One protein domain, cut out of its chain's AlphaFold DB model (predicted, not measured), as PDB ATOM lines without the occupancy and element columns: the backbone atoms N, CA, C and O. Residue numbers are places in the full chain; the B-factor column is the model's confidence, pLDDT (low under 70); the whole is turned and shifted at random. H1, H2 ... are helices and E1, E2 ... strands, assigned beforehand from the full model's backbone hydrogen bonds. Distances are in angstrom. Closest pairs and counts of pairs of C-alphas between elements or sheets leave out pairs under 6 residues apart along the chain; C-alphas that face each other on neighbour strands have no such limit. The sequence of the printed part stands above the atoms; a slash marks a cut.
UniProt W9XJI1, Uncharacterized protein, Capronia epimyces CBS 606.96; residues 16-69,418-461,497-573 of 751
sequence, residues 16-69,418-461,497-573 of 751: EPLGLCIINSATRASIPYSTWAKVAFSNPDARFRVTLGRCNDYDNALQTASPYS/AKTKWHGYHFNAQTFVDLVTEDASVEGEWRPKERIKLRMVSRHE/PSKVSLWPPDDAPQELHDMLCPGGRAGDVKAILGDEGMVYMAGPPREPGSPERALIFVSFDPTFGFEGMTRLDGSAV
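Overview. This is residues 16 to 69, 418 to 461 and 497 to 573 of the 751 residues of an uncharacterized protein of Capronia epimyces CBS 606.96 (UniProt W9XJI1). Two antiparallel sheets, E1 to E4 and E5 to E7, lie partly face to face as a sandwich, with E1 and E5 closest along one side and H4 beside E3 and E7 on another. An arm of three helices, H1, H2 and H3, extends from one end of the sandwich and reaches the larger sheet with residues 59 to 63 of H3. The printed part has 175 residues, with four named helices and seven named strands in the order H1 H2 H3 E1 E2 E3 E4 H4 E5 E6 E7, a mixed class. It is only just compact, close to loose, with a radius of gyration of the C-alphas of 18.7 A, and elongated, spanning 68 by 39 by 29 A.

Along the chain. The larger sheet has E1, residues 420 to 426, beginning at C-alpha 420 (-9.735, 52.135, 18.628), E2, residues 431 to 440, 26.9 A, E3, residues 449 to 458, 28.5 A, and E4, residues 499 to 503. The other sheet has E5, residues 526 to 530, E6, residues 533 to 541, 23.7 A, and E7, residues 549 to 555, ending at C-alpha 555 (-27.945, 50.140, 26.137). H1 is residues 18 to 30, beginning at C-alpha 18 (-39.096, 37.085, 55.513), H2 residues 35 to 41, H3 residues 48 to 63, 22.5 A, and H4 residues 510 to 516.

Arrangement. E1 E2 E3 form a meander, each strand the antiparallel neighbour of the one before, with N 424 and O 433 at 2.9 A and N 436 and O 453 at 2.8 A. E4 is antiparallel to E3, with N 456 and O 501 at 2.8 A. E5 E6 E7 form a second meander, with N 528 and O 535 at 2.9 A and N 552 and O 536 at 2.8 A. The two sheets are a sandwich, two sheets face to face, their facing parts 10.1 A centre to centre and their strands at 26 degrees. The closest C-alphas of E1 and E5 are those of Trp 422 and Ala 527, 6.5 A. H4 is on the larger sheet, its closest C-alphas to E3 being Leu 516 and Ile 452, 5.9 A, and only grazes the other. H3 only grazes both sheets; its closest C-alphas to E3 are Gln 63 and Ser 458, 5.2 A. H2 and H3 are a helical hairpin and touch, C-alphas of Trp 36 and Thr 51 closest at 6.5 A. H1 touches H3, Asn 24 and Phe 48 having the closest C-alphas, 5.8 A. In the four helices every O i to N i+4 pair is within hydrogen-bond range.

Size, cuts and confidence. The C-alphas farthest apart, Glu 16 and Trp 446, are 68.7 A apart. Residues 70 to 417 are not printed, 26.8 A across the cut, nor are 462 to 496, 9.9 A across. Of the links printed whole, none is long; residues 556 to 573 hold no named element. Mean pLDDT of the printed part is 88.2; residues 16 to 23 and 25 are under 70.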
ATOM      1  N   GLU A  16     -41.837  42.158  58.870       40.91
ATOM      2  CA  GLU A  16     -41.838  42.180  57.407       40.91
ATOM      3  C   GLU A  16     -41.791  40.736  56.875       40.91
ATOM      4  O   GLU A  16     -41.153  39.868  57.480       40.91
ATOM      5  N   PRO A  17     -42.439  40.427  55.737       54.41
ATOM      6  CA  PRO A  17     -42.408  39.085  55.163       54.41
ATOM      7  C   PRO A  17     -40.962  38.666  54.839       54.41
ATOM      8  O   PRO A  17     -40.320  39.238  53.960       54.41
ATOM      9  N   LEU A  18     -40.473  37.626  55.528       53.81
ATOM     10  CA  LEU A  18     -39.096  37.085  55.513       53.81
ATOM     11  C   LEU A  18     -38.396  37.065  54.136       53.81
ATOM     12  O   LEU A  18     -37.194  37.306  54.052       53.81
ATOM     13  N   GLY A  19     -39.124  36.815  53.043       51.38
ATOM     14  CA  GLY A  19     -38.564  36.797  51.685       51.38
ATOM     15  C   GLY A  19     -38.100  38.162  51.154       51.38
ATOM     16  O   GLY A  19     -37.131  38.219  50.400       51.38
ATOM     17  N   LEU A  20     -38.748  39.262  51.550       56.53
ATOM     18  CA  LEU A  20     -38.327  40.628  51.201       56.53
ATOM     19  C   LEU A  20     -37.079  41.041  51.991       56.53
ATOM     20  O   LEU A  20     -36.159  41.622  51.413       56.53
ATOM     21  N   CYS A  21     -37.001  40.638  53.263       59.62
ATOM     22  CA  CYS A  21     -35.833  40.860  54.116       59.62
ATOM     23  C   CYS A  21     -34.577  40.169  53.555       59.62
ATOM     24  O   CYS A  21     -33.540  40.809  53.414       59.62
ATOM     25  N   ILE A  22     -34.677  38.900  53.130       66.62
ATOM     26  CA  ILE A  22     -33.536  38.145  52.571       66.62
ATOM     27  C   ILE A  22     -32.980  38.805  51.302       66.62
ATOM     28  O   ILE A  22     -31.767  38.893  51.135       66.62
ATOM     29  N   ILE A  23     -33.844  39.282  50.400       69.38
ATOM     30  CA  ILE A  23     -33.397  39.857  49.123       69.38
ATOM     31  C   ILE A  23     -32.809  41.257  49.318       69.38
ATOM     32  O   ILE A  23     -31.793  41.570  48.706       69.38
ATOM     33  N   ASN A  24     -33.397  42.077  50.195       70.12
ATOM     34  CA  ASN A  24     -32.802  43.351  50.601       70.12
ATOM     35  C   ASN A  24     -31.410  43.126  51.218       70.12
ATOM     36  O   ASN A  24     -30.441  43.753  50.793       70.12
ATOM     37  N   SER A  25     -31.283  42.160  52.135       68.00
ATOM     38  CA  SER A  25     -29.995  41.764  52.716       68.00
ATOM     39  C   SER A  25     -29.000  41.286  51.658       68.00
ATOM     40  O   SER A  25     -27.841  41.681  51.707       68.00
ATOM     41  N   ALA A  26     -29.440  40.514  50.660       73.00
ATOM     42  CA  ALA A  26     -28.582  40.077  49.561       73.00
ATOM     43  C   ALA A  26     -28.089  41.256  48.705       73.00
ATOM     44  O   ALA A  26     -26.894  41.351  48.452       73.00
ATOM     45  N   THR A  27     -28.964  42.190  48.314       70.06
ATOM     46  CA  THR A  27     -28.562  43.390  47.553       70.06
ATOM     47  C   THR A  27     -27.604  44.274  48.352       70.06
ATOM     48  O   THR A  27     -26.626  44.773  47.797       70.06
ATOM     49  N   ARG A  28     -27.854  44.439  49.659       77.75
ATOM     50  CA  ARG A  28     -26.960  45.162  50.576       77.75
ATOM     51  C   ARG A  28     -25.615  44.468  50.771       77.75
ATOM     52  O   ARG A  28     -24.639  45.153  51.037       77.75
ATOM     53  N   ALA A  29     -25.562  43.146  50.649       74.88
ATOM     54  CA  ALA A  29     -24.328  42.380  50.782       74.88
ATOM     55  C   ALA A  29     -23.521  42.311  49.476       74.88
ATOM     56  O   ALA A  29     -22.298  42.244  49.531       74.88
ATOM     57  N   SER A  30     -24.177  42.309  48.309       80.94
ATOM     58  CA  SER A  30     -23.501  42.048  47.033       80.94
ATOM     59  C   SER A  30     -23.030  43.307  46.304       80.94
ATOM     60  O   SER A  30     -21.902  43.330  45.822       80.94
ATOM     61  N   ILE A  31     -23.882  44.333  46.186       86.62
ATOM     62  CA  ILE A  31     -23.617  45.538  45.367       86.62
ATOM     63  C   ILE A  31     -24.199  46.840  45.966       86.62
ATOM     64  O   ILE A  31     -24.826  47.626  45.237       86.62
ATOM     65  N   PRO A  32     -24.038  47.102  47.278       89.19
ATOM     66  CA  PRO A  32     -24.689  48.227  47.954       89.19
ATOM     67  C   PRO A  32     -24.339  49.603  47.369       89.19
ATOM     68  O   PRO A  32     -25.125  50.543  47.505       89.19
ATOM     69  N   TYR A  33     -23.192  49.738  46.699       91.19
ATOM     70  CA  TYR A  33     -22.705  51.020  46.193       91.19
ATOM     71  C   TYR A  33     -22.970  51.258  44.703       91.19
ATOM     72  O   TYR A  33     -22.682  52.357  44.220       91.19
ATOM     73  N   SER A  34     -23.563  50.287  43.998       91.38
ATOM     74  CA  SER A  34     -24.007  50.475  42.610       91.38
ATOM     75  C   SER A  34     -25.098  51.548  42.506       91.38
ATOM     76  O   SER A  34     -25.899  51.731  43.431       91.38
ATOM     77  N   THR A  35     -25.172  52.248  41.370       89.06
ATOM     78  CA  THR A  35     -26.180  53.300  41.144       89.06
ATOM     79  C   THR A  35     -27.599  52.772  41.325       89.06
ATOM     80  O   THR A  35     -28.400  53.374  42.038       89.06
ATOM     81  N   TRP A  36     -27.921  51.603  40.768       87.94
ATOM     82  CA  TRP A  36     -29.269  51.041  40.890       87.94
ATOM     83  C   TRP A  36     -29.596  50.549  42.300       87.94
ATOM     84  O   TRP A  36     -30.754  50.655  42.705       87.94
ATOM     85  N   ALA A  37     -28.614  50.063  43.070       88.56
ATOM     86  CA  ALA A  37     -28.831  49.748  44.480       88.56
ATOM     87  C   ALA A  37     -29.115  51.017  45.287       88.56
ATOM     88  O   ALA A  37     -30.105  51.052  46.013       88.56
ATOM     89  N   LYS A  38     -28.336  52.089  45.091       89.06
ATOM     90  CA  LYS A  38     -28.579  53.397  45.721       89.06
ATOM     91  C   LYS A  38     -29.978  53.930  45.398       89.06
ATOM     92  O   LYS A  38     -30.724  54.261  46.314       89.06
ATOM     93  N   VAL A  39     -30.375  53.914  44.122       86.50
ATOM     94  CA  VAL A  39     -31.728  54.313  43.686       86.50
ATOM     95  C   VAL A  39     -32.806  53.440  44.336       86.50
ATOM     96  O   VAL A  39     -33.842  53.951  44.760       86.50
ATOM     97  N   ALA A  40     -32.575  52.130  44.450       87.00
ATOM     98  CA  ALA A  40     -33.498  51.223  45.124       87.00
ATOM     99  C   ALA A  40     -33.592  51.509  46.633       87.00
ATOM    100  O   ALA A  40     -34.690  51.534  47.170       87.00
ATOM    101  N   PHE A  41     -32.483  51.784  47.322       87.19
ATOM    102  CA  PHE A  41     -32.502  52.110  48.752       87.19
ATOM    103  C   PHE A  41     -33.193  53.439  49.054       87.19
ATOM    104  O   PHE A  41     -33.802  53.579  50.111       87.19
ATOM    105  N   SER A  42     -33.130  54.399  48.132       84.00
ATOM    106  CA  SER A  42     -33.830  55.680  48.257       84.00
ATOM    107  C   SER A  42     -35.330  55.597  47.946       84.00
ATOM    108  O   SER A  42     -36.042  56.570  48.186       84.00
ATOM    109  N   ASN A  43     -35.828  54.472  47.421       81.19
ATOM    110  CA  ASN A  43     -37.227  54.313  47.034       81.19
ATOM    111  C   ASN A  43     -37.954  53.306  47.951       81.19
ATOM    112  O   ASN A  43     -37.636  52.118  47.915       81.19
ATOM    113  N   PRO A  44     -38.971  53.732  48.723       74.44
ATOM    114  CA  PRO A  44     -39.707  52.838  49.620       74.44
ATOM    115  C   PRO A  44     -40.453  51.707  48.888       74.44
ATOM    116  O   PRO A  44     -40.647  50.640  49.462       74.44
ATOM    117  N   ASP A  45     -40.804  51.892  47.611       76.81
ATOM    118  CA  ASP A  45     -41.493  50.886  46.786       76.81
ATOM    119  C   ASP A  45     -40.520  50.004  45.976       76.81
ATOM    120  O   ASP A  45     -40.907  49.326  45.010       76.81
ATOM    121  N   ALA A  46     -39.227  50.037  46.303       76.50
ATOM    122  CA  ALA A  46     -38.212  49.330  45.542       76.50
ATOM    123  C   ALA A  46     -38.393  47.810  45.592       76.50
ATOM    124  O   ALA A  46     -38.491  47.171  46.639       76.50
ATOM    125  N   ARG A  47     -38.345  47.192  44.410       81.69
ATOM    126  CA  ARG A  47     -38.329  45.735  44.267       81.69
ATOM    127  C   ARG A  47     -36.878  45.263  44.151       81.69
ATOM    128  O   ARG A  47     -36.406  45.047  43.039       81.69
ATOM    129  N   PHE A  48     -36.193  45.060  45.278       83.31
ATOM    130  CA  PHE A  48     -34.768  44.674  45.329       83.31
ATOM    131  C   PHE A  48     -34.403  43.472  44.444       83.31
ATOM    132  O   PHE A  48     -33.359  43.470  43.799       83.31
ATOM    133  N   ARG A  49     -35.305  42.487  44.309       84.44
ATOM    134  CA  ARG A  49     -35.118  41.346  43.394       84.44
ATOM    135  C   ARG A  49     -34.958  41.781  41.937       84.44
ATOM    136  O   ARG A  49     -34.154  41.210  41.210       84.44
ATOM    137  N   VAL A  50     -35.758  42.757  41.513       83.81
ATOM    138  CA  VAL A  50     -35.720  43.305  40.153       83.81
ATOM    139  C   VAL A  50     -34.437  44.101  39.956       83.81
ATOM    140  O   VAL A  50     -33.827  43.981  38.904       83.81
ATOM    141  N   THR A  51     -34.003  44.859  40.965       86.31
ATOM    142  CA  THR A  51     -32.726  45.586  40.932       86.31
ATOM    143  C   THR A  51     -31.548  44.634  40.758       86.31
ATOM    144  O   THR A  51     -30.751  44.826  39.850       86.31
ATOM    145  N   LEU A  52     -31.475  43.572  41.567       86.62
ATOM    146  CA  LEU A  52     -30.398  42.586  41.473       86.62
ATOM    147  C   LEU A  52     -30.412  41.843  40.129       86.62
ATOM    148  O   LEU A  52     -29.363  41.671  39.519       86.62
ATOM    149  N   GLY A  53     -31.598  41.448  39.649       88.06
ATOM    150  CA  GLY A  53     -31.751  40.848  38.321       88.06
ATOM    151  C   GLY A  53     -31.278  41.785  37.209       88.06
ATOM    152  O   GLY A  53     -30.512  41.367  36.354       88.06
ATOM    153  N   ARG A  54     -31.642  43.072  37.278       87.75
ATOM    154  CA  ARG A  54     -31.198  44.098  36.322       87.75
ATOM    155  C   ARG A  54     -29.673  44.252  36.303       87.75
ATOM    156  O   ARG A  54     -29.119  44.318  35.215       87.75
ATOM    157  N   CYS A  55     -29.011  44.284  37.465       89.19
ATOM    158  CA  CYS A  55     -27.542  44.302  37.566       89.19
ATOM    159  C   CYS A  55     -26.914  43.087  36.882       89.19
ATOM    160  O   CYS A  55     -26.057  43.245  36.024       89.19
ATOM    161  N   ASN A  56     -27.399  41.887  37.202       90.44
ATOM    162  CA  ASN A  56     -26.886  40.653  36.616       90.44
ATOM    163  C   ASN A  56     -27.100  40.590  35.094       90.44
ATOM    164  O   ASN A  56     -26.202  40.198  34.353       90.44
ATOM    165  N   ASP A  57     -28.285  40.979  34.623       92.31
ATOM    166  CA  ASP A  57     -28.618  41.001  33.197       92.31
ATOM    167  C   ASP A  57     -27.780  42.034  32.430       92.31
ATOM    168  O   ASP A  57     -27.433  41.788  31.274       92.31
ATOM    169  N   TYR A  58     -27.452  43.166  33.065       93.00
ATOM    170  CA  TYR A  58     -26.540  44.175  32.530       93.00
ATOM    171  C   TYR A  58     -25.106  43.657  32.449       93.00
ATOM    172  O   TYR A  58     -24.518  43.706  31.372       93.00
ATOM    173  N   ASP A  59     -24.560  43.124  33.547       93.31
ATOM    174  CA  ASP A  59     -23.181  42.628  33.583       93.31
ATOM    175  C   ASP A  59     -22.993  41.519  32.544       93.31
ATOM    176  O   ASP A  59     -22.044  41.554  31.765       93.31
ATOM    177  N   ASN A  60     -23.954  40.594  32.447       95.00
ATOM    178  CA  ASN A  60     -23.944  39.550  31.427       95.00
ATOM    179  C   ASN A  60     -24.000  40.130  30.002       95.00
ATOM    180  O   ASN A  60     -23.244  39.699  29.130       95.00
ATOM    181  N   ALA A  61     -24.867  41.115  29.752       96.06
ATOM    182  CA  ALA A  61     -24.980  41.753  28.442       96.06
ATOM    183  C   ALA A  61     -23.707  42.520  28.050       96.06
ATOM    184  O   ALA A  61     -23.288  42.467  26.893       96.06
ATOM    185  N   LEU A  62     -23.068  43.202  29.002       96.38
ATOM    186  CA  LEU A  62     -21.807  43.909  28.790       96.38
ATOM    187  C   LEU A  62     -20.666  42.919  28.520       96.38
ATOM    188  O   LEU A  62     -19.972  43.048  27.513       96.38
ATOM    189  N   GLN A  63     -20.520  41.892  29.362       95.44
ATOM    190  CA  GLN A  63     -19.480  40.863  29.245       95.44
ATOM    191  C   GLN A  63     -19.546  40.104  27.914       95.44
ATOM    192  O   GLN A  63     -18.512  39.712  27.373       95.44
ATOM    193  N   THR A  64     -20.747  39.899  27.372       95.44
ATOM    194  CA  THR A  64     -20.970  39.137  26.131       95.44
ATOM    195  C   THR A  64     -21.162  40.008  24.888       95.44
ATOM    196  O   THR A  64     -21.443  39.478  23.815       95.44
ATOM    197  N   ALA A  65     -20.986  41.331  25.004       96.31
ATOM    198  CA  ALA A  65     -21.241  42.293  23.929       96.31
ATOM    199  C   ALA A  65     -22.652  42.164  23.314       96.31
ATOM    200  O   ALA A  65     -22.824  42.314  22.106       96.31
ATOM    201  N   SER A  66     -23.675  41.893  24.129       96.06
ATOM    202  CA  SER A  66     -25.059  41.692  23.681       96.06
ATOM    203  C   SER A  66     -25.980  42.820  24.174       96.06
ATOM    204  O   SER A  66     -26.774  42.612  25.098       96.06
ATOM    205  N   PRO A  67     -25.890  44.040  23.612       96.06
ATOM    206  CA  PRO A  67     -26.775  45.128  24.014       96.06
ATOM    207  C   PRO A  67     -28.243  44.788  23.725       96.06
ATOM    208  O   PRO A  67     -28.561  44.044  22.798       96.06
ATOM    209  N   TYR A  68     -29.160  45.373  24.495       93.56
ATOM    210  CA  TYR A  68     -30.604  45.179  24.307       93.56
ATOM    211  C   TYR A  68     -31.190  46.138  23.266       93.56
ATOM    212  O   TYR A  68     -32.193  45.832  22.614       93.56
ATOM    213  N   SER A  69     -30.587  47.319  23.111       92.38
ATOM    214  CA  SER A  69     -31.062  48.344  22.181       92.38
ATOM    215  C   SER A  69     -29.986  49.353  21.822       92.38
ATOM    216  O   SER A  69     -29.141  49.677  22.656       92.38
ATOM    217  N   ALA A 418      -5.172  53.578  16.321       92.38
ATOM    218  CA  ALA A 418      -5.851  54.452  15.356       92.38
ATOM    219  C   ALA A 418      -7.283  53.995  14.991       92.38
ATOM    220  O   ALA A 418      -8.135  54.820  14.631       92.38
ATOM    221  N   LYS A 419      -7.551  52.685  15.081       95.06
ATOM    222  CA  LYS A 419      -8.875  52.091  14.857       95.06
ATOM    223  C   LYS A 419      -9.695  52.003  16.147       95.06
ATOM    224  O   LYS A 419     -10.917  51.964  16.054       95.06
ATOM    225  N   THR A 420      -9.065  52.059  17.318       96.06
ATOM    226  CA  THR A 420      -9.735  52.135  18.628       96.06
ATOM    227  C   THR A 420     -10.035  53.587  18.996       96.06
ATOM    228  O   THR A 420      -9.171  54.316  19.486       96.06
ATOM    229  N   LYS A 421     -11.268  54.031  18.749       96.00
ATOM    230  CA  LYS A 421     -11.709  55.417  18.973       96.00
ATOM    231  C   LYS A 421     -11.901  55.747  20.449       96.00
ATOM    232  O   LYS A 421     -11.665  56.878  20.855       96.00
ATOM    233  N   TRP A 422     -12.268  54.754  21.245       96.44
ATOM    234  CA  TRP A 422     -12.336  54.846  22.697       96.44
ATOM    235  C   TRP A 422     -12.010  53.479  23.298       96.44
ATOM    236  O   TRP A 422     -12.309  52.460  22.677       96.44
ATOM    237  N   HIS A 423     -11.386  53.458  24.468       95.94
ATOM    238  CA  HIS A 423     -11.169  52.250  25.256       95.94
ATOM    239  C   HIS A 423     -11.361  52.581  26.733       95.94
ATOM    240  O   HIS A 423     -11.170  53.726  27.141       95.94
ATOM    241  N   GLY A 424     -11.747  51.583  27.515       95.81
ATOM    242  CA  GLY A 424     -11.918  51.706  28.951       95.81
ATOM    243  C   GLY A 424     -12.157  50.350  29.604       95.81
ATOM    244  O   GLY A 424     -12.212  49.310  28.943       95.81
ATOM    245  N   TYR A 425     -12.337  50.376  30.919       97.25
ATOM    246  CA  TYR A 425     -12.551  49.182  31.727       97.25
ATOM    247  C   TYR A 425     -13.740  49.347  32.656       97.25
ATOM    248  O   TYR A 425     -13.929  50.413  33.234       97.25
ATOM    249  N   HIS A 426     -14.512  48.285  32.848       96.81
ATOM    250  CA  HIS A 426     -15.560  48.229  33.857       96.81
ATOM    251  C   HIS A 426     -15.151  47.241  34.952       96.81
ATOM    252  O   HIS A 426     -15.363  46.035  34.808       96.81
ATOM    253  N   PHE A 427     -14.570  47.738  36.053       96.38
ATOM    254  CA  PHE A 427     -14.028  46.887  37.122       96.38
ATOM    255  C   PHE A 427     -15.082  45.948  37.714       96.38
ATOM    256  O   PHE A 427     -14.835  44.756  37.880       96.38
ATOM    257  N   ASN A 428     -16.287  46.461  37.963       94.81
ATOM    258  CA  ASN A 428     -17.357  45.687  38.593       94.81
ATOM    259  C   ASN A 428     -17.890  44.546  37.708       94.81
ATOM    260  O   ASN A 428     -18.409  43.571  38.235       94.81
ATOM    261  N   ALA A 429     -17.708  44.639  36.385       94.50
ATOM    262  CA  ALA A 429     -18.073  43.586  35.430       94.50
ATOM    263  C   ALA A 429     -16.839  42.868  34.861       94.50
ATOM    264  O   ALA A 429     -16.978  42.048  33.957       94.50
ATOM    265  N   GLN A 430     -15.635  43.202  35.337       96.31
ATOM    266  CA  GLN A 430     -14.355  42.658  34.880       96.31
ATOM    267  C   GLN A 430     -14.256  42.581  33.348       96.31
ATOM    268  O   GLN A 430     -14.052  41.510  32.780       96.31
ATOM    269  N   THR A 431     -14.477  43.714  32.674       97.12
ATOM    270  CA  THR A 431     -14.618  43.769  31.209       97.12
ATOM    271  C   THR A 431     -13.901  44.975  30.601       97.12
ATOM    272  O   THR A 431     -14.151  46.112  31.003       97.12
ATOM    273  N   PHE A 432     -13.039  44.732  29.612       96.88
ATOM    274  CA  PHE A 432     -12.529  45.740  28.681       96.88
ATOM    275  C   PHE A 432     -13.645  46.139  27.727       96.88
ATOM    276  O   PHE A 432     -14.360  45.272  27.227       96.88
ATOM    277  N   VAL A 433     -13.744  47.426  27.421       97.19
ATOM    278  CA  VAL A 433     -14.715  47.958  26.471       97.19
ATOM    279  C   VAL A 433     -13.978  48.841  25.477       97.19
ATOM    280  O   VAL A 433     -13.504  49.916  25.832       97.19
ATOM    281  N   ASP A 434     -13.906  48.405  24.224       97.56
ATOM    282  CA  ASP A 434     -13.325  49.181  23.134       97.56
ATOM    283  C   ASP A 434     -14.408  49.575  22.122       97.56
ATOM    284  O   ASP A 434     -15.191  48.743  21.657       97.56
ATOM    285  N   LEU A 435     -14.405  50.844  21.717       97.69
ATOM    286  CA  LEU A 435     -15.139  51.336  20.557       97.69
ATOM    287  C   LEU A 435     -14.181  51.369  19.366       97.69
ATOM    288  O   LEU A 435     -13.306  52.236  19.277       97.69
ATOM    289  N   VAL A 436     -14.328  50.412  18.459       97.06
ATOM    290  CA  VAL A 436     -13.405  50.180  17.345       97.06
ATOM    291  C   VAL A 436     -14.044  50.511  16.004       97.06
ATOM    292  O   VAL A 436     -15.264  50.566  15.866       97.06
ATOM    293  N   THR A 437     -13.202  50.744  15.003       95.94
ATOM    294  CA  THR A 437     -13.610  51.032  13.628       95.94
ATOM    295  C   THR A 437     -13.033  50.019  12.660       95.94
ATOM    296  O   THR A 437     -11.886  49.589  12.792       95.94
ATOM    297  N   GLU A 438     -13.828  49.663  11.661       93.44
ATOM    298  CA  GLU A 438     -13.450  48.785  10.559       93.44
ATOM    299  C   GLU A 438     -13.816  49.418   9.229       93.44
ATOM    300  O   GLU A 438     -14.790  50.162   9.146       93.44
ATOM    301  N   ASP A 439     -13.048  49.102   8.193       90.75
ATOM    302  CA  ASP A 439     -13.339  49.575   6.847       90.75
ATOM    303  C   ASP A 439     -14.286  48.589   6.157       90.75
ATOM    304  O   ASP A 439     -14.052  47.382   6.151       90.75
ATOM    305  N   ALA A 440     -15.355  49.113   5.571       85.56
ATOM    306  CA  ALA A 440     -16.331  48.377   4.789       85.56
ATOM    307  C   ALA A 440     -16.324  48.888   3.347       85.56
ATOM    308  O   ALA A 440     -16.614  50.059   3.074       85.56
ATOM    309  N   SER A 441     -16.001  47.996   2.415       79.94
ATOM    310  CA  SER A 441     -16.138  48.249   0.984       79.94
ATOM    311  C   SER A 441     -17.600  48.092   0.578       79.94
ATOM    312  O   SER A 441     -18.154  46.997   0.669       79.94
ATOM    313  N   VAL A 442     -18.219  49.177   0.120       76.06
ATOM    314  CA  VAL A 442     -19.551  49.140  -0.493       76.06
ATOM    315  C   VAL A 442     -19.364  49.151  -2.004       76.06
ATOM    316  O   VAL A 442     -18.654  50.006  -2.537       76.06
ATOM    317  N   GLU A 443     -19.968  48.186  -2.694       74.69
ATOM    318  CA  GLU A 443     -19.882  48.079  -4.149       74.69
ATOM    319  C   GLU A 443     -20.394  49.370  -4.815       74.69
ATOM    320  O   GLU A 443     -21.479  49.859  -4.505       74.69
ATOM    321  N   GLY A 444     -19.585  49.955  -5.703       73.94
ATOM    322  CA  GLY A 444     -19.902  51.211  -6.393       73.94
ATOM    323  C   GLY A 444     -19.446  52.495  -5.688       73.94
ATOM    324  O   GLY A 444     -19.482  53.560  -6.307       73.94
ATOM    325  N   GLU A 445     -18.951  52.433  -4.447       78.94
ATOM    326  CA  GLU A 445     -18.369  53.592  -3.765       78.94
ATOM    327  C   GLU A 445     -16.835  53.596  -3.846       78.94
ATOM    328  O   GLU A 445     -16.157  52.642  -3.478       78.94
ATOM    329  N   TRP A 446     -16.263  54.718  -4.295       75.19
ATOM    330  CA  TRP A 446     -14.807  54.883  -4.428       75.19
ATOM    331  C   TRP A 446     -14.064  55.045  -3.095       75.19
ATOM    332  O   TRP A 446     -12.834  55.019  -3.071       75.19
ATOM    333  N   ARG A 447     -14.777  55.274  -1.986       75.81
ATOM    334  CA  ARG A 447     -14.184  55.437  -0.654       75.81
ATOM    335  C   ARG A 447     -14.751  54.382   0.294       75.81
ATOM    336  O   ARG A 447     -15.972  54.279   0.369       75.81
ATOM    337  N   PRO A 448     -13.902  53.653   1.042       82.25
ATOM    338  CA  PRO A 448     -14.373  52.763   2.095       82.25
ATOM    339  C   PRO A 448     -15.179  53.548   3.133       82.25
ATOM    340  O   PRO A 448     -14.788  54.657   3.514       82.25
ATOM    341  N   LYS A 449     -16.291  52.970   3.592       89.19
ATOM    342  CA  LYS A 449     -17.009  53.467   4.769       89.19
ATOM    343  C   LYS A 449     -16.358  52.909   6.022       89.19
ATOM    344  O   LYS A 449     -15.864  51.790   6.013       89.19
ATOM    345  N   GLU A 450     -16.412  53.658   7.109       92.38
ATOM    346  CA  GLU A 450     -16.107  53.128   8.432       92.38
ATOM    347  C   GLU A 450     -17.371  52.508   9.043       92.38
ATOM    348  O   GLU A 450     -18.481  53.022   8.885       92.38
ATOM    349  N   ARG A 451     -17.196  51.405   9.769       93.75
ATOM    350  CA  ARG A 451     -18.198  50.790  10.640       93.75
ATOM    351  C   ARG A 451     -17.681  50.813  12.064       93.75
ATOM    352  O   ARG A 451     -16.546  50.414  12.314       93.75
ATOM    353  N   ILE A 452     -18.518  51.262  12.989       96.31
ATOM    354  CA  ILE A 452     -18.212  51.236  14.417       96.31
ATOM    355  C   ILE A 452     -18.679  49.903  15.007       96.31
ATOM    356  O   ILE A 452     -19.794  49.456  14.732       96.31
ATOM    357  N   LYS A 453     -17.830  49.296  15.837       96.75
ATOM    358  CA  LYS A 453     -18.119  48.091  16.619       96.75
ATOM    359  C   LYS A 453     -17.689  48.265  18.074       96.75
ATOM    360  O   LYS A 453     -16.810  49.061  18.392       96.75
ATOM    361  N   LEU A 454     -18.313  47.491  18.945       97.12
ATOM    362  CA  LEU A 454     -17.929  47.247  20.322       97.12
ATOM    363  C   LEU A 454     -17.142  45.956  20.398       97.12
ATOM    364  O   LEU A 454     -17.627  44.906  19.977       97.12
ATOM    365  N   ARG A 455     -15.953  46.034  20.974       96.56
ATOM    366  CA  ARG A 455     -15.152  44.872  21.323       96.56
ATOM    367  C   ARG A 455     -15.063  44.794  22.837       96.56
ATOM    368  O   ARG A 455     -14.587  45.725  23.480       96.56
ATOM    369  N   MET A 456     -15.539  43.684  23.381       96.25
ATOM    370  CA  MET A 456     -15.527  43.391  24.805       96.25
ATOM    371  C   MET A 456     -14.519  42.287  25.077       96.25
ATOM    372  O   MET A 456     -14.502  41.290  24.356       96.25
ATOM    373  N   VAL A 457     -13.708  42.448  26.117       95.94
ATOM    374  CA  VAL A 457     -12.849  41.373  26.629       95.94
ATOM    375  C   VAL A 457     -13.200  41.171  28.086       95.94
ATOM    376  O   VAL A 457     -12.945  42.044  28.909       95.94
ATOM    377  N   SER A 458     -13.865  40.070  28.396       95.75
ATOM    378  CA  SER A 458     -14.452  39.839  29.711       95.75
ATOM    379  C   SER A 458     -13.948  38.551  30.330       95.75
ATOM    380  O   SER A 458     -13.563  37.615  29.635       95.75
ATOM    381  N   ARG A 459     -13.990  38.483  31.656       95.00
ATOM    382  CA  ARG A 459     -13.739  37.255  32.407       95.00
ATOM    383  C   ARG A 459     -14.767  37.114  33.515       95.00
ATOM    384  O   ARG A 459     -15.247  38.105  34.061       95.00
ATOM    385  N   HIS A 460     -15.094  35.876  33.859       92.44
ATOM    386  CA  HIS A 460     -16.071  35.584  34.902       92.44
ATOM    387  C   HIS A 460     -15.378  35.149  36.190       92.44
ATOM    388  O   HIS A 460     -14.406  34.391  36.148       92.44
ATOM    389  N   GLU A 461     -15.904  35.614  37.324       91.44
ATOM    390  CA  GLU A 461     -15.488  35.153  38.647       91.44
ATOM    391  C   GLU A 461     -15.799  33.653  38.771       91.44
ATOM    392  O   GLU A 461     -16.914  33.193  38.508       91.44
ATOM    393  N   PRO A 497     -10.425  32.385  32.016       91.50
ATOM    394  CA  PRO A 497      -9.750  33.021  30.894       91.50
ATOM    395  C   PRO A 497     -10.600  34.139  30.285       91.50
ATOM    396  O   PRO A 497     -11.835  34.109  30.335       91.50
ATOM    397  N   SER A 498      -9.911  35.114  29.699       92.69
ATOM    398  CA  SER A 498     -10.524  36.242  29.009       92.69
ATOM    399  C   SER A 498     -11.227  35.774  27.736       92.69
ATOM    400  O   SER A 498     -10.685  35.004  26.947       92.69
ATOM    401  N   LYS A 499     -12.449  36.250  27.516       92.81
ATOM    402  CA  LYS A 499     -13.260  35.965  26.337       92.81
ATOM    403  C   LYS A 499     -13.477  37.243  25.547       92.81
ATOM    404  O   LYS A 499     -13.988  38.228  26.076       92.81
ATOM    405  N   VAL A 500     -13.155  37.197  24.256       93.06
ATOM    406  CA  VAL A 500     -13.387  38.319  23.342       93.06
ATOM    407  C   VAL A 500     -14.739  38.173  22.655       93.06
ATOM    408  O   VAL A 500     -15.055  37.123  22.099       93.06
ATOM    409  N   SER A 501     -15.536  39.237  22.686       94.00
ATOM    410  CA  SER A 501     -16.826  39.338  21.999       94.00
ATOM    411  C   SER A 501     -16.856  40.615  21.161       94.00
ATOM    412  O   SER A 501     -16.421  41.669  21.622       94.00
ATOM    413  N   LEU A 502     -17.355  40.533  19.926       94.81
ATOM    414  CA  LEU A 502     -17.426  41.659  18.993       94.81
ATOM    415  C   LEU A 502     -18.873  41.865  18.538       94.81
ATOM    416  O   LEU A 502     -19.544  40.909  18.155       94.81
ATOM    417  N   TRP A 503     -19.344  43.109  18.565       96.19
ATOM    418  CA  TRP A 503     -20.712  43.468  18.199       96.19
ATOM    419  C   TRP A 503     -20.770  44.830  17.487       96.19
ATOM    420  O   TRP A 503     -20.053  45.738  17.887       96.19
ATOM    421  N   PRO A 504     -21.638  45.052  16.489       95.94
ATOM    422  CA  PRO A 504     -22.508  44.067  15.857       95.94
ATOM    423  C   PRO A 504     -21.722  43.029  15.035       95.94
ATOM    424  O   PRO A 504     -20.564  43.282  14.683       95.94
ATOM    425  N   PRO A 505     -22.333  41.868  14.737       92.94
ATOM    426  CA  PRO A 505     -21.751  40.895  13.816       92.94
ATOM    427  C   PRO A 505     -21.663  41.466  12.388       92.94
ATOM    428  O   PRO A 505     -22.290  42.478  12.071       92.94
ATOM    429  N   ASP A 506     -20.852  40.843  11.529       89.31
ATOM    430  CA  ASP A 506     -20.586  41.327  10.160       89.31
ATOM    431  C   ASP A 506     -21.801  41.279   9.226       89.31
ATOM    432  O   ASP A 506     -21.883  42.059   8.275       89.31
ATOM    433  N   ASP A 507     -22.734  40.373   9.507       90.00
ATOM    434  CA  ASP A 507     -23.989  40.157   8.789       90.00
ATOM    435  C   ASP A 507     -25.159  40.970   9.367       90.00
ATOM    436  O   ASP A 507     -26.312  40.778   8.976       90.00
ATOM    437  N   ALA A 508     -24.881  41.885  10.301       91.56
ATOM    438  CA  ALA A 508     -25.907  42.735  10.874       91.56
ATOM    439  C   ALA A 508     -26.583  43.619   9.806       91.56
ATOM    440  O   ALA A 508     -25.945  44.031   8.832       91.56
ATOM    441  N   PRO A 509     -27.871  43.973   9.999       91.75
ATOM    442  CA  PRO A 509     -28.583  44.847   9.074       91.75
ATOM    443  C   PRO A 509     -27.843  46.171   8.858       91.75
ATOM    444  O   PRO A 509     -27.331  46.773   9.808       91.75
ATOM    445  N   GLN A 510     -27.812  46.653   7.611       89.69
ATOM    446  CA  GLN A 510     -27.097  47.883   7.260       89.69
ATOM    447  C   GLN A 510     -27.633  49.090   8.043       89.69
ATOM    448  O   GLN A 510     -26.857  49.967   8.412       89.69
ATOM    449  N   GLU A 511     -28.919  49.093   8.403       90.69
ATOM    450  CA  GLU A 511     -29.525  50.137   9.230       90.69
ATOM    451  C   GLU A 511     -28.873  50.235  10.617       90.69
ATOM    452  O   GLU A 511     -28.739  51.331  11.164       90.69
ATOM    453  N   LEU A 512     -28.436  49.107  11.193       93.50
ATOM    454  CA  LEU A 512     -27.724  49.099  12.470       93.50
ATOM    455  C   LEU A 512     -26.317  49.686  12.314       93.50
ATOM    456  O   LEU A 512     -25.887  50.479  13.152       93.50
ATOM    457  N   HIS A 513     -25.614  49.341  11.232       93.31
ATOM    458  CA  HIS A 513     -24.308  49.926  10.929       93.31
ATOM    459  C   HIS A 513     -24.395  51.438  10.686       93.31
ATOM    460  O   HIS A 513     -23.572  52.181  11.220       93.31
ATOM    461  N   ASP A 514     -25.409  51.894   9.953       92.25
ATOM    462  CA  ASP A 514     -25.643  53.314   9.680       92.25
ATOM    463  C   ASP A 514     -26.014  54.087  10.956       92.25
ATOM    464  O   ASP A 514     -25.636  55.249  11.107       92.25
ATOM    465  N   MET A 515     -26.706  53.448  11.906       93.81
ATOM    466  CA  MET A 515     -27.028  54.044  13.206       93.81
ATOM    467  C   MET A 515     -25.798  54.177  14.112       93.81
ATOM    468  O   MET A 515     -25.628  55.205  14.764       93.81
ATOM    469  N   LEU A 516     -24.941  53.151  14.161       96.06
ATOM    470  CA  LEU A 516     -23.713  53.161  14.964       96.06
ATOM    471  C   LEU A 516     -22.631  54.069  14.371       96.06
ATOM    472  O   LEU A 516     -21.841  54.653  15.106       96.06
ATOM    473  N   CYS A 517     -22.584  54.197  13.044       95.62
ATOM    474  CA  CYS A 517     -21.625  55.044  12.344       95.62
ATOM    475  C   CYS A 517     -22.321  55.949  11.311       95.62
ATOM    476  O   CYS A 517     -22.225  55.712  10.102       95.62
ATOM    477  N   PRO A 518     -23.011  57.014  11.765       93.12
ATOM    478  CA  PRO A 518     -23.745  57.907  10.878       93.12
ATOM    479  C   PRO A 518     -22.849  58.507   9.796       93.12
ATOM    480  O   PRO A 518     -21.759  59.008  10.068       93.12
ATOM    481  N   GLY A 519     -23.303  58.445   8.543       88.31
ATOM    482  CA  GLY A 519     -22.542  58.932   7.389       88.31
ATOM    483  C   GLY A 519     -21.331  58.073   7.004       88.31
ATOM    484  O   GLY A 519     -20.530  58.511   6.177       88.31
ATOM    485  N   GLY A 520     -21.176  56.878   7.589       89.56
ATOM    486  CA  GLY A 520     -20.090  55.943   7.280       89.56
ATOM    487  C   GLY A 520     -18.704  56.475   7.636       89.56
ATOM    488  O   GLY A 520     -17.729  56.139   6.967       89.56
ATOM    489  N   ARG A 521     -18.616  57.373   8.624       89.50
ATOM    490  CA  ARG A 521     -17.360  57.921   9.153       89.50
ATOM    491  C   ARG A 521     -17.496  58.104  10.650       89.50
ATOM    492  O   ARG A 521     -18.382  58.821  11.100       89.50
ATOM    493  N   ALA A 522     -16.595  57.524  11.427       90.06
ATOM    494  CA  ALA A 522     -16.588  57.700  12.871       90.06
ATOM    495  C   ALA A 522     -16.218  59.141  13.244       90.06
ATOM    496  O   ALA A 522     -16.866  59.750  14.096       90.06
ATOM    497  N   GLY A 523     -15.216  59.699  12.556       89.06
ATOM    498  CA  GLY A 523     -14.651  61.006  12.882       89.06
ATOM    499  C   GLY A 523     -13.966  61.012  14.252       89.06
ATOM    500  O   GLY A 523     -13.444  59.992  14.706       89.06
ATOM    501  N   ASP A 524     -13.955  62.180  14.894       90.88
ATOM    502  CA  ASP A 524     -13.528  62.325  16.286       90.88
ATOM    503  C   ASP A 524     -14.642  61.850  17.226       90.88
ATOM    504  O   ASP A 524     -15.727  62.434  17.236       90.88
ATOM    505  N   VAL A 525     -14.404  60.792  17.995       95.25
ATOM    506  CA  VAL A 525     -15.440  60.179  18.829       95.25
ATOM    507  C   VAL A 525     -15.199  60.511  20.291       95.25
ATOM    508  O   VAL A 525     -14.167  60.167  20.859       95.25
ATOM    509  N   LYS A 526     -16.203  61.114  20.929       94.94
ATOM    510  CA  LYS A 526     -16.256  61.261  22.387       94.94
ATOM    511  C   LYS A 526     -17.221  60.222  22.933       94.94
ATOM    512  O   LYS A 526     -18.387  60.253  22.548       94.94
ATOM    513  N   ALA A 527     -16.766  59.357  23.834       97.12
ATOM    514  CA  ALA A 527     -17.576  58.292  24.425       97.12
ATOM    515  C   ALA A 527     -17.443  58.257  25.954       97.12
ATOM    516  O   ALA A 527     -16.422  58.666  26.508       97.12
ATOM    517  N   ILE A 528     -18.500  57.799  26.625       96.50
ATOM    518  CA  ILE A 528     -18.549  57.555  28.069       96.50
ATOM    519  C   ILE A 528     -19.344  56.268  28.303       96.50
ATOM    520  O   ILE A 528     -20.497  56.164  27.873       96.50
ATOM    521  N   LEU A 529     -18.740  55.314  29.010       95.69
ATOM    522  CA  LEU A 529     -19.422  54.144  29.559       95.69
ATOM    523  C   LEU A 529     -20.010  54.498  30.932       95.69
ATOM    524  O   LEU A 529     -19.307  55.032  31.788       95.69
ATOM    525  N   GLY A 530     -21.290  54.208  31.138       92.19
ATOM    526  CA  GLY A 530     -21.966  54.305  32.432       92.19
ATOM    527  C   GLY A 530     -22.759  53.037  32.734       92.19
ATOM    528  O   GLY A 530     -22.729  52.087  31.956       92.19
ATOM    529  N   ASP A 531     -23.488  53.038  33.848       85.56
ATOM    530  CA  ASP A 531     -24.139  51.830  34.376       85.56
ATOM    531  C   ASP A 531     -25.291  51.297  33.505       85.56
ATOM    532  O   ASP A 531     -25.644  50.132  33.611       85.56
ATOM    533  N   GLU A 532     -25.917  52.113  32.648       89.06
ATOM    534  CA  GLU A 532     -26.978  51.665  31.723       89.06
ATOM    535  C   GLU A 532     -26.453  51.294  30.332       89.06
ATOM    536  O   GLU A 532     -27.169  50.678  29.529       89.06
ATOM    537  N   GLY A 533     -25.221  51.697  30.030       93.38
ATOM    538  CA  GLY A 533     -24.540  51.427  28.779       93.38
ATOM    539  C   GLY A 533     -23.652  52.573  28.322       93.38
ATOM    540  O   GLY A 533     -23.172  53.370  29.124       93.38
ATOM    541  N   MET A 534     -23.400  52.648  27.020       96.56
ATOM    542  CA  MET A 534     -22.425  53.580  26.466       96.56
ATOM    543  C   MET A 534     -23.086  54.664  25.626       96.56
ATOM    544  O   MET A 534     -23.854  54.372  24.709       96.56
ATOM    545  N   VAL A 535     -22.730  55.916  25.908       97.81
ATOM    546  CA  VAL A 535     -23.117  57.083  25.109       97.81
ATOM    547  C   VAL A 535     -21.897  57.591  24.357       97.81
ATOM    548  O   VAL A 535     -20.839  57.786  24.958       97.81
ATOM    549  N   TYR A 536     -22.035  57.857  23.060       98.12
ATOM    550  CA  TYR A 536     -20.972  58.479  22.280       98.12
ATOM    551  C   TYR A 536     -21.493  59.420  21.195       98.12
ATOM    552  O   TYR A 536     -22.606  59.273  20.700       98.12
ATOM    553  N   MET A 537     -20.674  60.405  20.827       97.19
ATOM    554  CA  MET A 537     -20.901  61.251  19.656       97.19
ATOM    555  C   MET A 537     -20.020  60.784  18.505       97.19
ATOM    556  O   MET A 537     -18.808  60.679  18.684       97.19
ATOM    557  N   ALA A 538     -20.609  60.555  17.336       95.50
ATOM    558  CA  ALA A 538     -19.896  60.141  16.130       95.50
ATOM    559  C   ALA A 538     -20.558  60.713  14.871       95.50
ATOM    560  O   ALA A 538     -21.648  61.291  14.922       95.50
ATOM    561  N   GLY A 539     -19.892  60.532  13.734       92.06
ATOM    562  CA  GLY A 539     -20.419  60.957  12.446       92.06
ATOM    563  C   GLY A 539     -20.038  62.388  12.066       92.06
ATOM    564  O   GLY A 539     -19.468  63.145  12.865       92.06
ATOM    565  N   PRO A 540     -20.339  62.776  10.818       91.81
ATOM    566  CA  PRO A 540     -20.205  64.152  10.380       91.81
ATOM    567  C   PRO A 540     -21.227  65.051  11.096       91.81
ATOM    568  O   PRO A 540     -22.205  64.564  11.675       91.81
ATOM    569  N   PRO A 541     -21.037  66.377  11.037       91.50
ATOM    570  CA  PRO A 541     -22.078  67.313  11.420       91.50
ATOM    571  C   PRO A 541     -23.408  67.052  10.717       91.50
ATOM    572  O   PRO A 541     -23.430  66.705   9.535       91.50
ATOM    573  N   ARG A 542     -24.510  67.294  11.432       89.12
ATOM    574  CA  ARG A 542     -25.881  67.168  10.916       89.12
ATOM    575  C   ARG A 542     -26.092  67.978   9.636       89.12
ATOM    576  O   ARG A 542     -26.723  67.508   8.697       89.12
ATOM    577  N   GLU A 543     -25.570  69.201   9.628       90.19
ATOM    578  CA  GLU A 543     -25.660  70.149   8.521       90.19
ATOM    579  C   GLU A 543     -24.281  70.782   8.276       90.19
ATOM    580  O   GLU A 543     -23.518  70.962   9.234       90.19
ATOM    581  N   PRO A 544     -23.933  71.145   7.027       87.44
ATOM    582  CA  PRO A 544     -22.678  71.832   6.735       87.44
ATOM    583  C   PRO A 544     -22.522  73.105   7.580       87.44
ATOM    584  O   PRO A 544     -23.368  73.992   7.541       87.44
ATOM    585  N   GLY A 545     -21.433  73.193   8.345       85.12
ATOM    586  CA  GLY A 545     -21.156  74.325   9.239       85.12
ATOM    587  C   GLY A 545     -21.787  74.232  10.634       85.12
ATOM    588  O   GLY A 545     -21.449  75.041  11.495       85.12
ATOM    589  N   SER A 546     -22.646  73.242  10.899       89.38
ATOM    590  CA  SER A 546     -23.141  72.973  12.251       89.38
ATOM    591  C   SER A 546     -22.064  72.279  13.103       89.38
ATOM    592  O   SER A 546     -21.309  71.456  12.589       89.38
ATOM    593  N   PRO A 547     -21.971  72.565  14.413       90.56
ATOM    594  CA  PRO A 547     -21.163  71.778  15.343       90.56
ATOM    595  C   PRO A 547     -21.890  70.525  15.872       90.56
ATOM    596  O   PRO A 547     -21.291  69.745  16.611       90.56
ATOM    597  N   GLU A 548     -23.175  70.336  15.554       94.19
ATOM    598  CA  GLU A 548     -23.978  69.233  16.093       94.19
ATOM    599  C   GLU A 548     -23.714  67.916  15.364       94.19
ATOM    600  O   GLU A 548     -23.834  67.834  14.142       94.19
ATOM    601  N   ARG A 549     -23.420  66.863  16.128       95.25
ATOM    602  CA  ARG A 549     -23.176  65.499  15.636       95.25
ATOM    603  C   ARG A 549     -24.126  64.511  16.290       95.25
ATOM    604  O   ARG A 549     -24.690  64.805  17.343       95.25
ATOM    605  N   ALA A 550     -24.315  63.351  15.671       96.44
ATOM    606  CA  ALA A 550     -25.205  62.327  16.199       96.44
ATOM    607  C   ALA A 550     -24.721  61.838  17.574       96.44
ATOM    608  O   ALA A 550     -23.561  61.463  17.737       96.44
ATOM    609  N   LEU A 551     -25.623  61.853  18.553       97.44
ATOM    610  CA  LEU A 551     -25.424  61.337  19.903       97.44
ATOM    611  C   LEU A 551     -26.108  59.974  20.000       97.44
ATOM    612  O   LEU A 551     -27.335  59.884  19.945       97.44
ATOM    613  N   ILE A 552     -25.314  58.922  20.124       97.31
ATOM    614  CA  ILE A 552     -25.743  57.527  20.048       97.31
ATOM    615  C   ILE A 552     -25.668  56.909  21.438       97.31
ATOM    616  O   ILE A 552     -24.728  57.160  22.191       97.31
ATOM    617  N   PHE A 553     -26.657  56.085  21.771       96.38
ATOM    618  CA  PHE A 553     -26.681  55.302  22.997       96.38
ATOM    619  C   PHE A 553     -26.835  53.820  22.688       96.38
ATOM    620  O   PHE A 553     -27.770  53.414  21.994       96.38
ATOM    621  N   VAL A 554     -25.918  53.024  23.235       96.81
ATOM    622  CA  VAL A 554     -25.952  51.563  23.219       96.81
ATOM    623  C   VAL A 554     -26.268  51.092  24.629       96.81
ATOM    624  O   VAL A 554     -25.451  51.251  25.536       96.81
ATOM    625  N   SER A 555     -27.462  50.538  24.820       94.62
ATOM    626  CA  SER A 555     -27.945  50.140  26.137       94.62
ATOM    627  C   SER A 555     -27.710  48.661  26.407       94.62
ATOM    628  O   SER A 555     -28.129  47.800  25.628       94.62
ATOM    629  N   PHE A 556     -27.122  48.384  27.566       94.56
ATOM    630  CA  PHE A 556     -26.998  47.046  28.142       94.56
ATOM    631  C   PHE A 556     -28.011  46.825  29.276       94.56
ATOM    632  O   PHE A 556     -28.057  45.759  29.875       94.56
ATOM    633  N   ASP A 557     -28.866  47.808  29.559       89.94
ATOM    634  CA  ASP A 557     -29.944  47.683  30.533       89.94
ATOM    635  C   ASP A 557     -31.194  47.054  29.883       89.94
ATOM    636  O   ASP A 557     -31.843  47.692  29.044       89.94
ATOM    637  N   PRO A 558     -31.631  45.855  30.314       84.06
ATOM    638  CA  PRO A 558     -32.809  45.184  29.758       84.06
ATOM    639  C   PRO A 558     -34.112  45.934  30.022       84.06
ATOM    640  O   PRO A 558     -35.160  45.560  29.492       84.06
ATOM    641  N   THR A 559     -34.108  46.946  30.886       82.94
ATOM    642  CA  THR A 559     -35.291  47.742  31.204       82.94
ATOM    643  C   THR A 559     -35.372  49.024  30.382       82.94
ATOM    644  O   THR A 559     -36.439  49.645  30.360       82.94
ATOM    645  N   PHE A 560     -34.288  49.433  29.720       83.94
ATOM    646  CA  PHE A 560     -34.270  50.654  28.929       83.94
ATOM    647  C   PHE A 560     -35.191  50.542  27.707       83.94
ATOM    648  O   PHE A 560     -35.401  49.469  27.126       83.94
ATOM    649  N   GLY A 561     -35.764  51.685  27.339       78.44
ATOM    650  CA  GLY A 561     -36.467  51.853  26.083       78.44
ATOM    651  C   GLY A 561     -37.591  52.875  26.117       78.44
ATOM    652  O   GLY A 561     -38.216  53.114  27.151       78.44
ATOM    653  N   PHE A 562     -37.847  53.459  24.949       78.38
ATOM    654  CA  PHE A 562     -38.939  54.403  24.728       78.38
ATOM    655  C   PHE A 562     -40.189  53.694  24.204       78.38
ATOM    656  O   PHE A 562     -40.119  52.608  23.623       78.38
ATOM    657  N   GLU A 563     -41.347  54.325  24.384       73.88
ATOM    658  CA  GLU A 563     -42.586  53.848  23.774       73.88
ATOM    659  C   GLU A 563     -42.433  53.794  22.245       73.88
ATOM    660  O   GLU A 563     -41.997  54.756  21.619       73.88
ATOM    661  N   GLY A 564     -42.746  52.640  21.649       72.12
ATOM    662  CA  GLY A 564     -42.584  52.409  20.211       72.12
ATOM    663  C   GLY A 564     -41.164  52.045  19.760       72.12
ATOM    664  O   GLY A 564     -40.974  51.761  18.577       72.12
ATOM    665  N   MET A 565     -40.181  52.002  20.665       80.81
ATOM    666  CA  MET A 565     -38.835  51.522  20.348       80.81
ATOM    667  C   MET A 565     -38.842  49.997  20.174       80.81
ATOM    668  O   MET A 565     -39.465  49.267  20.952       80.81
ATOM    669  N   THR A 566     -38.146  49.524  19.141       81.94
ATOM    670  CA  THR A 566     -37.924  48.095  18.889       81.94
ATOM    671  C   THR A 566     -36.540  47.727  19.403       81.94
ATOM    672  O   THR A 566     -35.576  48.456  19.171       81.94
ATOM    673  N   ARG A 567     -36.452  46.635  20.152       85.69
ATOM    674  CA  ARG A 567     -35.195  46.084  20.656       85.69
ATOM    675  C   ARG A 567     -34.451  45.345  19.553       85.69
ATOM    676  O   ARG A 567     -35.018  45.037  18.507       85.69
ATOM    677  N   LEU A 568     -33.184  45.033  19.806       87.88
ATOM    678  CA  LEU A 568     -32.356  44.291  18.850       87.88
ATOM    679  C   LEU A 568     -32.857  42.855  18.621       87.88
ATOM    680  O   LEU A 568     -32.617  42.294  17.560       87.88
ATOM    681  N   ASP A 569     -33.621  42.295  19.563       85.06
ATOM    682  CA  ASP A 569     -34.323  41.012  19.410       85.06
ATOM    683  C   ASP A 569     -35.653  41.124  18.626       85.06
ATOM    684  O   ASP A 569     -36.410  40.159  18.529       85.06
ATOM    685  N   GLY A 570     -35.978  42.310  18.098       82.38
ATOM    686  CA  GLY A 570     -37.225  42.593  17.389       82.38
ATOM    687  C   GLY A 570     -38.443  42.788  18.296       82.38
ATOM    688  O   GLY A 570     -39.527  43.123  17.812       82.38
ATOM    689  N   SER A 571     -38.306  42.617  19.613       82.38
ATOM    690  CA  SER A 571     -39.406  42.844  20.543       82.38
ATOM    691  C   SER A 571     -39.665  44.340  20.733       82.38
ATOM    692  O   SER A 571     -38.755  45.165  20.818       82.38
ATOM    693  N   ALA A 572     -40.938  44.723  20.811       80.44
ATOM    694  CA  ALA A 572     -41.289  46.081  21.204       80.44
ATOM    695  C   ALA A 572     -40.997  46.274  22.697       80.44
ATOM    696  O   ALA A 572     -41.290  45.393  23.515       80.44
ATOM    697  N   VAL A 573     -40.486  47.447  23.073       75.50
ATOM    698  CA  VAL A 573     -40.337  47.820  24.482       75.50
ATOM    699  C   VAL A 573     -41.705  47.747  25.158       75.50
ATOM    700  O   VAL A 573     -42.623  48.509  24.849       75.50
TER     701      VAL A 573